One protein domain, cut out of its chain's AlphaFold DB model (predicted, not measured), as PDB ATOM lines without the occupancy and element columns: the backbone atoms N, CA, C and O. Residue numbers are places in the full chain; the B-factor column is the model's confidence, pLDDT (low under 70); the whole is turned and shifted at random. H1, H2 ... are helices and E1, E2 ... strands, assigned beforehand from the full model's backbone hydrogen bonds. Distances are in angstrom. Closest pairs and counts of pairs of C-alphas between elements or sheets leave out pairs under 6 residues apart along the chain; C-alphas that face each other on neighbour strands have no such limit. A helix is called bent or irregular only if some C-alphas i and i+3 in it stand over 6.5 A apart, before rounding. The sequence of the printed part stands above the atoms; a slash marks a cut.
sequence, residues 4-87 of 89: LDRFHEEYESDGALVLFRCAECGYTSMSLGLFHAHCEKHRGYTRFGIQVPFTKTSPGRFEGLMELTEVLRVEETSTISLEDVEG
ATOM      1  N   LEU A   4     109.885 166.645  75.532       52.78
ATOM      2  CA  LEU A   4     109.451 165.825  74.394       52.78
ATOM      3  C   LEU A   4     109.791 166.465  73.041       52.78
ATOM      4  O   LEU A   4     110.244 165.746  72.158       52.78
ATOM      5  N   ASP A   5     109.653 167.790  72.908       51.16
ATOM      6  CA  ASP A   5     110.087 168.513  71.700       51.16
ATOM      7  C   ASP A   5     111.608 168.414  71.525       51.16
ATOM      8  O   ASP A   5     112.090 168.154  70.429       51.16
ATOM      9  N   ARG A   6     112.361 168.514  72.628       53.94
ATOM     10  CA  ARG A   6     113.820 168.332  72.644       53.94
ATOM     11  C   ARG A   6     114.244 166.920  72.226       53.94
ATOM     12  O   ARG A   6     115.207 166.776  71.489       53.94
ATOM     13  N   PHE A   7     113.519 165.886  72.657       55.97
ATOM     14  CA  PHE A   7     113.818 164.498  72.286       55.97
ATOM     15  C   PHE A   7     113.450 164.175  70.834       55.97
ATOM     16  O   PHE A   7     114.186 163.437  70.180       55.97
ATOM     17  N   HIS A   8     112.356 164.741  70.316       55.03
ATOM     18  CA  HIS A   8     111.998 164.623  68.899       55.03
ATOM     19  C   HIS A   8     113.003 165.364  67.997       55.03
ATOM     20  O   HIS A   8     113.365 164.853  66.938       55.03
ATOM     21  N   GLU A   9     113.494 166.535  68.423       50.75
ATOM     22  CA  GLU A   9     114.526 167.296  67.702       50.75
ATOM     23  C   GLU A   9     115.937 166.677  67.800       50.75
ATOM     24  O   GLU A   9     116.672 166.715  66.819       50.75
ATOM     25  N   GLU A  10     116.342 166.080  68.928       49.88
ATOM     26  CA  GLU A  10     117.716 165.557  69.089       49.88
ATOM     27  C   GLU A  10     117.901 164.087  68.672       49.88
ATOM     28  O   GLU A  10     119.012 163.711  68.301       49.88
ATOM     29  N   TYR A  11     116.859 163.245  68.719       53.69
ATOM     30  CA  TYR A  11     117.025 161.791  68.528       53.69
ATOM     31  C   TYR A  11     116.270 161.193  67.341       53.69
ATOM     32  O   TYR A  11     116.630 160.107  66.894       53.69
ATOM     33  N   GLU A  12     115.281 161.898  66.790       50.94
ATOM     34  CA  GLU A  12     114.578 161.477  65.568       50.94
ATOM     35  C   GLU A  12     114.761 162.462  64.395       50.94
ATOM     36  O   GLU A  12     114.551 162.071  63.247       50.94
ATOM     37  N   SER A  13     115.215 163.703  64.629       43.47
ATOM     38  CA  SER A  13     115.229 164.760  63.595       43.47
ATOM     39  C   SER A  13     116.454 164.831  62.678       43.47
ATOM     40  O   SER A  13     116.349 165.447  61.624       43.47
ATOM     41  N   ASP A  14     117.572 164.168  62.987       50.12
ATOM     42  CA  ASP A  14     118.799 164.264  62.164       50.12
ATOM     43  C   ASP A  14     119.236 162.927  61.530       50.12
ATOM     44  O   ASP A  14     120.382 162.759  61.111       50.12
ATOM     45  N   GLY A  15     118.336 161.939  61.459       57.38
ATOM     46  CA  GLY A  15     118.593 160.661  60.777       57.38
ATOM     47  C   GLY A  15     119.694 159.792  61.407       57.38
ATOM     48  O   GLY A  15     120.132 158.817  60.797       57.38
ATOM     49  N   ALA A  16     120.153 160.131  62.615       67.31
ATOM     50  CA  ALA A  16     121.179 159.389  63.334       67.31
ATOM     51  C   ALA A  16     120.559 158.256  64.163       67.31
ATOM     52  O   ALA A  16     119.665 158.475  64.977       67.31
ATOM     53  N   LEU A  17     121.067 157.038  63.983       80.75
ATOM     54  CA  LEU A  17     120.647 155.880  64.763       80.75
ATOM     55  C   LEU A  17     121.244 155.953  66.177       80.75
ATOM     56  O   LEU A  17     122.456 156.128  66.336       80.75
ATOM     57  N   VAL A  18     120.409 155.788  67.205       84.56
ATOM     58  CA  VAL A  18     120.841 155.796  68.610       84.56
ATOM     59  C   VAL A  18     120.441 154.526  69.354       84.56
ATOM     60  O   VAL A  18     119.429 153.889  69.061       84.56
ATOM     61  N   LEU A  19     121.259 154.166  70.340       89.88
ATOM     62  CA  LEU A  19     121.023 153.084  71.287       89.88
ATOM     63  C   LEU A  19     120.987 153.650  72.703       89.88
ATOM     64  O   LEU A  19     121.883 154.384  73.113       89.88
ATOM     65  N   PHE A  20     119.983 153.257  73.473       91.31
ATOM     66  CA  PHE A  20     119.916 153.521  74.903       91.31
ATOM     67  C   PHE A  20     120.538 152.344  75.643       91.31
ATOM     68  O   PHE A  20     120.173 151.199  75.369       91.31
ATOM     69  N   ARG A  21     121.460 152.607  76.567       94.50
ATOM     70  CA  ARG A  21     122.122 151.608  77.410       94.50
ATOM     71  C   ARG A  21     121.853 151.897  78.881       94.50
ATOM     72  O   ARG A  21     121.927 153.037  79.326       94.50
ATOM     73  N   CYS A  22     121.527 150.854  79.636       94.88
ATOM     74  CA  CYS A  22     121.260 150.961  81.062       94.88
ATOM     75  C   CYS A  22     122.586 151.042  81.808       94.88
ATOM     76  O   CYS A  22     123.378 150.101  81.738       94.88
ATOM     77  N   ALA A  23     122.800 152.133  82.542       93.19
ATOM     78  CA  ALA A  23     124.025 152.352  83.310       93.19
ATOM     79  C   ALA A  23     124.252 151.290  84.407       93.19
ATOM     80  O   ALA A  23     125.387 151.045  84.805       93.19
ATOM     81  N   GLU A  24     123.189 150.636  84.891       91.31
ATOM     82  CA  GLU A  24     123.290 149.638  85.966       91.31
ATOM     83  C   GLU A  24     123.623 148.225  85.479       91.31
ATOM     84  O   GLU A  24     124.409 147.524  86.114       91.31
ATOM     85  N   CYS A  25     123.013 147.773  84.379       93.12
ATOM     86  CA  CYS A  25     123.102 146.370  83.952       93.12
ATOM     87  C   CYS A  25     123.562 146.173  82.502       93.12
ATOM     88  O   CYS A  25     123.702 145.036  82.054       93.12
ATOM     89  N   GLY A  26     123.766 147.257  81.751       93.81
ATOM     90  CA  GLY A  26     124.214 147.216  80.361       93.81
ATOM     91  C   GLY A  26     123.149 146.812  79.337       93.81
ATOM     92  O   GLY A  26     123.480 146.708  78.160       93.81
ATOM     93  N   TYR A  27     121.887 146.600  79.735       94.31
ATOM     94  CA  TYR A  27     120.790 146.340  78.792       94.31
ATOM     95  C   TYR A  27     120.692 147.455  77.747       94.31
ATOM     96  O   TYR A  27     120.707 148.632  78.109       94.31
ATOM     97  N   THR A  28     120.556 147.086  76.472       94.25
ATOM     98  CA  THR A  28     120.423 148.033  75.366       94.25
ATOM     99  C   THR A  28     119.067 147.935  74.678       94.25
ATOM    100  O   THR A  28     118.459 146.867  74.597       94.25
ATOM    101  N   SER A  29     118.580 149.064  74.168       90.81
ATOM    102  CA  SER A  29     117.356 149.141  73.370       90.81
ATOM    103  C   SER A  29     117.418 150.338  72.428       90.81
ATOM    104  O   SER A  29     117.955 151.385  72.777       90.81
ATOM    105  N   MET A  30     116.823 150.201  71.245       88.06
ATOM    106  CA  MET A  30     116.595 151.320  70.318       88.06
ATOM    107  C   MET A  30     115.277 152.051  70.604       88.06
ATOM    108  O   MET A  30     115.026 153.127  70.080       88.06
ATOM    109  N   SER A  31     114.413 151.467  71.438       86.31
ATOM    110  CA  SER A  31     113.148 152.066  71.858       86.31
ATOM    111  C   SER A  31     113.284 152.625  73.265       86.31
ATOM    112  O   SER A  31     113.476 151.862  74.219       86.31
ATOM    113  N   LEU A  32     113.121 153.943  73.399       84.56
ATOM    114  CA  LEU A  32     113.164 154.629  74.691       84.56
ATOM    115  C   LEU A  32     112.045 154.159  75.632       84.56
ATOM    116  O   LEU A  32     112.268 153.997  76.826       84.56
ATOM    117  N   GLY A  33     110.848 153.887  75.104       83.62
ATOM    118  CA  GLY A  33     109.726 153.391  75.908       83.62
ATOM    119  C   GLY A  33     110.019 152.027  76.540       83.62
ATOM    120  O   GLY A  33     109.846 151.849  77.746       83.62
ATOM    121  N   LEU A  34     110.530 151.077  75.746       84.50
ATOM    122  CA  LEU A  34     110.954 149.765  76.253       84.50
ATOM    123  C   LEU A  34     112.151 149.883  77.199       84.50
ATOM    124  O   LEU A  34     112.215 149.181  78.208       84.50
ATOM    125  N   PHE A  35     113.076 150.793  76.893       90.31
ATOM    126  CA  PHE A  35     114.235 151.074  77.725       90.31
ATOM    127  C   PHE A  35     113.827 151.587  79.112       90.31
ATOM    128  O   PHE A  35     114.244 151.051  80.134       90.31
ATOM    129  N   HIS A  36     112.936 152.569  79.169       89.44
ATOM    130  CA  HIS A  36     112.424 153.096  80.426       89.44
ATOM    131  C   HIS A  36     111.611 152.057  81.202       89.44
ATOM    132  O   HIS A  36     111.820 151.920  82.404       89.44
ATOM    133  N   ALA A  37     110.786 151.244  80.535       87.44
ATOM    134  CA  ALA A  37     110.104 150.119  81.181       87.44
ATOM    135  C   ALA A  37     111.082 149.081  81.768       87.44
ATOM    136  O   ALA A  37     110.796 148.467  82.797       87.44
ATOM    137  N   HIS A  38     112.246 148.883  81.139       90.88
ATOM    138  CA  HIS A  38     113.334 148.104  81.721       90.88
ATOM    139  C   HIS A  38     113.901 148.793  82.973       90.88
ATOM    140  O   HIS A  38     113.991 148.150  84.017       90.88
ATOM    141  N   CYS A  39     114.234 150.084  82.894       89.75
ATOM    142  CA  CYS A  39     114.821 150.850  83.999       89.75
ATOM    143  C   CYS A  39     113.914 150.940  85.234       89.75
ATOM    144  O   CYS A  39     114.413 150.985  86.356       89.75
ATOM    145  N   GLU A  40     112.590 150.893  85.065       88.25
ATOM    146  CA  GLU A  40     111.655 150.816  86.197       88.25
ATOM    147  C   GLU A  40     111.910 149.591  87.095       88.25
ATOM    148  O   GLU A  40     111.699 149.660  88.303       88.25
ATOM    149  N   LYS A  41     112.444 148.488  86.550       85.44
ATOM    150  CA  LYS A  41     112.750 147.273  87.331       85.44
ATOM    151  C   LYS A  41     113.884 147.470  88.336       85.44
ATOM    152  O   LYS A  41     113.944 146.739  89.323       85.44
ATOM    153  N   HIS A  42     114.749 148.450  88.100       85.62
ATOM    154  CA  HIS A  42     115.845 148.807  89.004       85.62
ATOM    155  C   HIS A  42     115.398 149.785  90.093       85.62
ATOM    156  O   HIS A  42     115.983 149.870  91.172       85.62
ATOM    157  N   ARG A  43     114.310 150.518  89.840       77.44
ATOM    158  CA  ARG A  43     113.869 151.642  90.664       77.44
ATOM    159  C   ARG A  43     112.747 151.205  91.594       77.44
ATOM    160  O   ARG A  43     111.572 151.420  91.324       77.44
ATOM    161  N   GLY A  44     113.123 150.626  92.731       73.56
ATOM    162  CA  GLY A  44     112.206 150.266  93.812       73.56
ATOM    163  C   GLY A  44     112.855 150.377  95.190       73.56
ATOM    164  O   GLY A  44     114.072 150.457  95.323       73.56
ATOM    165  N   TYR A  45     112.039 150.394  96.241       64.44
ATOM    166  CA  TYR A  45     112.531 150.486  97.625       64.44
ATOM    167  C   TYR A  45     113.108 149.180  98.171       64.44
ATOM    168  O   TYR A  45     113.736 149.170  99.226       64.44
ATOM    169  N   THR A  46     112.860 148.066  97.490       63.94
ATOM    170  CA  THR A  46     113.249 146.734  97.945       63.94
ATOM    171  C   THR A  46     113.948 145.979  96.826       63.94
ATOM    172  O   THR A  46     113.791 146.304  95.652       63.94
ATOM    173  N   ARG A  47     114.623 144.880  97.183       64.12
ATOM    174  CA  ARG A  47     115.161 143.887  96.231       64.12
ATOM    175  C   ARG A  47     114.117 143.278  95.276       64.12
ATOM    176  O   ARG A  47     114.483 142.489  94.416       64.12
ATOM    177  N   PHE A  48     112.832 143.572  95.487       68.19
ATOM    178  CA  PHE A  48     111.707 143.117  94.673       68.19
ATOM    179  C   PHE A  48     111.123 144.236  93.796       68.19
ATOM    180  O   PHE A  48     110.087 144.029  93.174       68.19
ATOM    181  N   GLY A  49     111.745 145.421  93.760       69.19
ATOM    182  CA  GLY A  49     111.336 146.507  92.867       69.19
ATOM    183  C   GLY A  49     110.034 147.205  93.273       69.19
ATOM    184  O   GLY A  49     109.326 147.709  92.412       69.19
ATOM    185  N   ILE A  50     109.673 147.232  94.566       79.88
ATOM    186  CA  ILE A  50     108.409 147.858  94.998       79.88
ATOM    187  C   ILE A  50     108.464 149.376  94.778       79.88
ATOM    188  O   ILE A  50     109.265 150.080  95.402       79.88
ATOM    189  N   GLN A  51     107.564 149.862  93.927       83.50
ATOM    190  CA  GLN A  51     107.389 151.269  93.577       83.50
ATOM    191  C   GLN A  51     106.245 151.869  94.396       83.50
ATOM    192  O   GLN A  51     105.175 151.268  94.496       83.50
ATOM    193  N   VAL A  52     106.457 153.040  95.004       81.19
ATOM    194  CA  VAL A  52     105.443 153.688  95.856       81.19
ATOM    195  C   VAL A  52     104.992 155.003  95.214       81.19
ATOM    196  O   VAL A  52     105.848 155.840  94.905       81.19
ATOM    197  N   PRO A  53     103.675 155.222  95.026       81.00
ATOM    198  CA  PRO A  53     103.153 156.467  94.469       81.00
ATOM    199  C   PRO A  53     103.627 157.703  95.238       81.00
ATOM    200  O   PRO A  53     103.760 157.664  96.459       81.00
ATOM    201  N   PHE A  54     103.845 158.808  94.520       80.88
ATOM    202  CA  PHE A  54     104.252 160.108  95.084       80.88
ATOM    203  C   PHE A  54     105.617 160.109  95.791       80.88
ATOM    204  O   PHE A  54     105.900 160.975  96.616       80.88
ATOM    205  N   THR A  55     106.487 159.153  95.463       81.75
ATOM    206  CA  THR A  55     107.838 159.070  96.025       81.75
ATOM    207  C   THR A  55     108.929 159.072  94.954       81.75
ATOM    208  O   THR A  55     108.660 159.098  93.752       81.75
ATOM    209  N   LYS A  56     110.198 159.003  95.382       76.00
ATOM    210  CA  LYS A  56     111.345 158.973  94.464       76.00
ATOM    211  C   LYS A  56     111.401 157.727  93.570       76.00
ATOM    212  O   LYS A  56     112.061 157.802  92.536       76.00
ATOM    213  N   THR A  57     110.729 156.641  93.958       79.44
ATOM    214  CA  THR A  57     110.587 155.397  93.177       79.44
ATOM    215  C   THR A  57     109.209 155.289  92.521       79.44
ATOM    216  O   THR A  57     108.820 154.206  92.096       79.44
ATOM    217  N   SER A  58     108.442 156.387  92.476       81.62
ATOM    218  CA  SER A  58     107.149 156.402  91.797       81.62
ATOM    219  C   SER A  58     107.320 155.963  90.337       81.62
ATOM    220  O   SER A  58     108.231 156.475  89.674       81.62
ATOM    221  N   PRO A  59     106.435 155.088  89.824       79.81
ATOM    222  CA  PRO A  59     106.468 154.687  88.424       79.81
ATOM    223  C   PRO A  59     106.344 155.907  87.511       79.81
ATOM    224  O   PRO A  59     105.643 156.870  87.843       79.81
ATOM    225  N   GLY A  60     107.013 155.874  86.364       78.94
ATOM    226  CA  GLY A  60     106.964 156.936  85.363       78.94
ATOM    227  C   GLY A  60     107.695 158.210  85.778       78.94
ATOM    228  O   GLY A  60     107.561 159.237  85.110       78.94
ATOM    229  N   ARG A  61     108.482 158.187  86.866       84.50
ATOM    230  CA  ARG A  61     109.298 159.338  87.265       84.50
ATOM    231  C   ARG A  61     110.476 159.496  86.306       84.50
ATOM    232  O   ARG A  61     111.560 158.972  86.568       84.50
ATOM    233  N   PHE A  62     110.235 160.248  85.237       82.88
ATOM    234  CA  PHE A  62     111.114 160.435  84.083       82.88
ATOM    235  C   PHE A  62     112.550 160.832  84.435       82.88
ATOM    236  O   PHE A  62     113.486 160.208  83.956       82.88
ATOM    237  N   GLU A  63     112.737 161.819  85.311       83.25
ATOM    238  CA  GLU A  63     114.074 162.330  85.660       83.25
ATOM    239  C   GLU A  63     115.018 161.227  86.143       83.25
ATOM    240  O   GLU A  63     116.126 161.095  85.642       83.25
ATOM    241  N   GLY A  64     114.560 160.372  87.058       84.38
ATOM    242  CA  GLY A  64     115.410 159.282  87.533       84.38
ATOM    243  C   GLY A  64     115.440 158.065  86.605       84.38
ATOM    244  O   GLY A  64     116.196 157.146  86.873       84.38
ATOM    245  N   LEU A  65     114.622 158.017  85.544       85.94
ATOM    246  CA  LEU A  65     114.858 157.072  84.446       85.94
ATOM    247  C   LEU A  65     116.024 157.560  83.595       85.94
ATOM    248  O   LEU A  65     116.904 156.768  83.287       85.94
ATOM    249  N   MET A  66     116.062 158.864  83.308       87.56
ATOM    250  CA  MET A  66     117.160 159.497  82.578       87.56
ATOM    251  C   MET A  66     118.502 159.375  83.303       87.56
ATOM    252  O   MET A  66     119.520 159.226  82.643       87.56
ATOM    253  N   GLU A  67     118.516 159.360  84.640       89.44
ATOM    254  CA  GLU A  67     119.727 159.060  85.429       89.44
ATOM    255  C   GLU A  67     120.320 157.669  85.125       89.44
ATOM    256  O   GLU A  67     121.517 157.465  85.308       89.44
ATOM    257  N   LEU A  68     119.507 156.719  84.649       88.19
ATOM    258  CA  LEU A  68     119.930 155.364  84.269       88.19
ATOM    259  C   LEU A  68     120.156 155.208  82.758       88.19
ATOM    260  O   LEU A  68     120.528 154.118  82.308       88.19
ATOM    261  N   THR A  69     119.905 156.263  81.981       90.12
ATOM    262  CA  THR A  69     119.976 156.264  80.519       90.12
ATOM    263  C   THR A  69     121.331 156.774  80.055       90.12
ATOM    264  O   THR A  69     121.615 157.967  80.109       90.12
ATOM    265  N   GLU A  70     122.143 155.887  79.495       92.50
ATOM    266  CA  GLU A  70     123.268 156.281  78.652       92.50
ATOM    267  C   GLU A  70     122.823 156.268  77.191       92.50
ATOM    268  O   GLU A  70     122.238 155.288  76.727       92.50
ATOM    269  N   VAL A  71     123.102 157.339  76.449       89.38
ATOM    270  CA  VAL A  71     122.758 157.420  75.027       89.38
ATOM    271  C   VAL A  71     124.006 157.239  74.179       89.38
ATOM    272  O   VAL A  71     124.983 157.971  74.328       89.38
ATOM    273  N   LEU A  72     123.967 156.257  73.286       88.25
ATOM    274  CA  LEU A  72     125.058 155.899  72.392       88.25
ATOM    275  C   LEU A  72     124.657 156.231  70.957       88.25
ATOM    276  O   LEU A  72     123.622 155.772  70.470       88.25
ATOM    277  N   ARG A  73     125.494 157.008  70.269       85.75
ATOM    278  CA  ARG A  73     125.349 157.254  68.834       85.75
ATOM    279  C   ARG A  73     125.945 156.081  68.065       85.75
ATOM    280  O   ARG A  73     127.064 155.664  68.356       85.75
ATOM    281  N   VAL A  74     125.214 155.562  67.087       85.69
ATOM    282  CA  VAL A  74     125.740 154.545  66.174       85.69
ATOM    283  C   VAL A  74     126.447 155.254  65.024       85.69
ATOM    284  O   VAL A  74     125.834 156.038  64.303       85.69
ATOM    285  N   GLU A  75     127.743 154.994  64.876       86.50
ATOM    286  CA  GLU A  75     128.568 155.582  63.811       86.50
ATOM    287  C   GLU A  75     128.682 154.662  62.590       86.50
ATOM    288  O   GLU A  75     128.745 155.142  61.460       86.50
ATOM    289  N   GLU A  76     128.644 153.344  62.799       87.19
ATOM    290  CA  GLU A  76     128.823 152.341  61.751       87.19
ATOM    291  C   GLU A  76     127.730 151.269  61.811       87.19
ATOM    292  O   GLU A  76     127.357 150.788  62.883       87.19
ATOM    293  N   THR A  77     127.232 150.865  60.641       86.81
ATOM    294  CA  THR A  77     126.248 149.785  60.491       86.81
ATOM    295  C   THR A  77     126.663 148.842  59.371       86.81
ATOM    296  O   THR A  77     127.129 149.295  58.327       86.81
ATOM    297  N   SER A  78     126.420 147.545  59.543       88.88
ATOM    298  CA  SER A  78     126.630 146.528  58.510       88.88
ATOM    299  C   SER A  78     125.353 145.732  58.261       88.88
ATOM    300  O   SER A  78     124.590 145.467  59.188       88.88
ATOM    301  N   THR A  79     125.140 145.300  57.022       91.69
ATOM    302  CA  THR A  79     124.028 144.412  56.660       91.69
ATOM    303  C   THR A  79     124.429 142.953  56.859       91.69
ATOM    304  O   THR A  79     125.524 142.555  56.469       91.69
ATOM    305  N   ILE A  80     123.528 142.155  57.429       91.69
ATOM    306  CA  ILE A  80     123.657 140.697  57.562       91.69
ATOM    307  C   ILE A  80     122.443 140.020  56.924       91.69
ATOM    308  O   ILE A  80     121.380 140.639  56.815       91.69
ATOM    309  N   SER A  81     122.594 138.772  56.475       91.81
ATOM    310  CA  SER A  81     121.462 138.011  55.941       91.81
ATOM    311  C   SER A  81     120.552 137.518  57.072       91.81
ATOM    312  O   SER A  81     120.968 137.416  58.226       91.81
ATOM    313  N   LEU A  82     119.297 137.187  56.753       90.31
ATOM    314  CA  LEU A  82     118.399 136.564  57.734       90.31
ATOM    315  C   LEU A  82     118.895 135.173  58.161       90.31
ATOM    316  O   LEU A  82     118.736 134.802  59.318       90.31
ATOM    317  N   GLU A  83     119.539 134.432  57.255       90.75
ATOM    318  CA  GLU A  83     120.121 133.115  57.545       90.75
ATOM    319  C   GLU A  83     121.211 133.209  58.628       90.75
ATOM    320  O   GLU A  83     121.242 132.384  59.548       90.75
ATOM    321  N   ASP A  84     122.031 134.269  58.588       87.00
ATOM    322  CA  ASP A  84     123.056 134.553  59.603       87.00
ATOM    323  C   ASP A  84     122.449 134.872  60.980       87.00
ATOM    324  O   ASP A  84     123.019 134.505  62.008       87.00
ATOM    325  N   VAL A  85     121.284 135.532  61.017       86.12
ATOM    326  CA  VAL A  85     120.566 135.862  62.264       86.12
ATOM    327  C   VAL A  85     119.932 134.619  62.886       86.12
ATOM    328  O   VAL A  85     119.982 134.440  64.102       86.12
ATOM    329  N   GLU A  86     119.336 133.755  62.063       85.94
ATOM    330  CA  GLU A  86     118.691 132.515  62.514       85.94
ATOM    331  C   GLU A  86     119.697 131.407  62.874       85.94
ATOM    332  O   GLU A  86     119.308 130.390  63.452       85.94
ATOM    333  N   GLY A  87     120.982 131.583  62.545       71.12
ATOM    334  CA  GLY A  87     122.037 130.607  62.820       71.12
ATOM    335  C   GLY A  87     121.921 129.321  61.994       71.12
ATOM    336  O   GLY A  87     122.462 128.286  62.391       71.12
TER     337      GLY A  87
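Overview. This is residues 4 to 87 of the 89 residues of an uncharacterized protein of Halogeometricum rufum (UniProt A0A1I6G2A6). A small core is made of a two-stranded antiparallel ribbon, E1 and E2, with the helix H2 packed mainly on E1; from it a long loop, residues 40 to 61, reaches out at one end. Two stretches stick out from this body: residues 4 to 10 of H1, and the tail of residues 78 to 87, which holds H4. The 84 printed residues have four named helices and two named strands, in the order H1 E1 H2 H3 E2 H4; the class is mixed, helices and strands, with under half of the residues in named elements. The whole is loose, with a radius of gyration of the C-alphas of 15.8 A, and flat, spanning 46 by 36 by 16 A.

Along the chain. Find C-alpha 4 at (109.451, 165.825, 74.394); from there H1, residues 4 to 12, runs 11.1 A. It is neither bent nor irregular, but only just: C-alphas 9 and 12 are 6.2 A apart. Next look for E1, residues 18 to 22, which begins at (120.841, 155.796, 68.610) and is 13.4 A long. H2, residues 32 to 39, covers 10.2 A. Past the loop come H3, residues 62 to 66, 6.3 A, and E2, residues 69 to 73, 12.9 A. H4, residues 82 to 86, is 6.3 A long and ends at (118.691, 132.515, 62.514).

Arrangement. Start at H1: its closest C-alpha to E1 is that of Tyr 11, 7.1 A from that of Val 18, and it is apart from H2, H3, E2 and H4. E1 is the antiparallel neighbour of E2, at 149 degrees between their directions; look for N 21 and O 70 at 2.8 A and N 72 and O 19 at 2.8 A, both within hydrogen-bond range. Residues 20 to 21 of E1 also pair, antiparallel, with residues 28 to 29. Between E1 and H2 the closest C-alphas are those of Phe 20 and Phe 35, 6.8 A apart. H2 and E2 are near each other, with 5 pairs of C-alphas within 10 A. H2 and H3 are close but not clearly touching; the closest C-alphas, of His 36 and Leu 65, are 6.2 A apart. H4 is apart from H1, E1, H2 and H3. In H2, H3 and H4 every O i to N i+4 pair is within hydrogen-bond range; in H1, 4 of 5 are.

Size, cuts and confidence. The C-alphas farthest apart, of Phe 54 and Glu 83, are 48.9 A apart. The printed part has no cut, and the link from H2 to H3, 22 residues, is long. In the B-factor column, pLDDT is under 70 at residues 4 to 16 and 45 to 49; the mean of the printed part is 80.1.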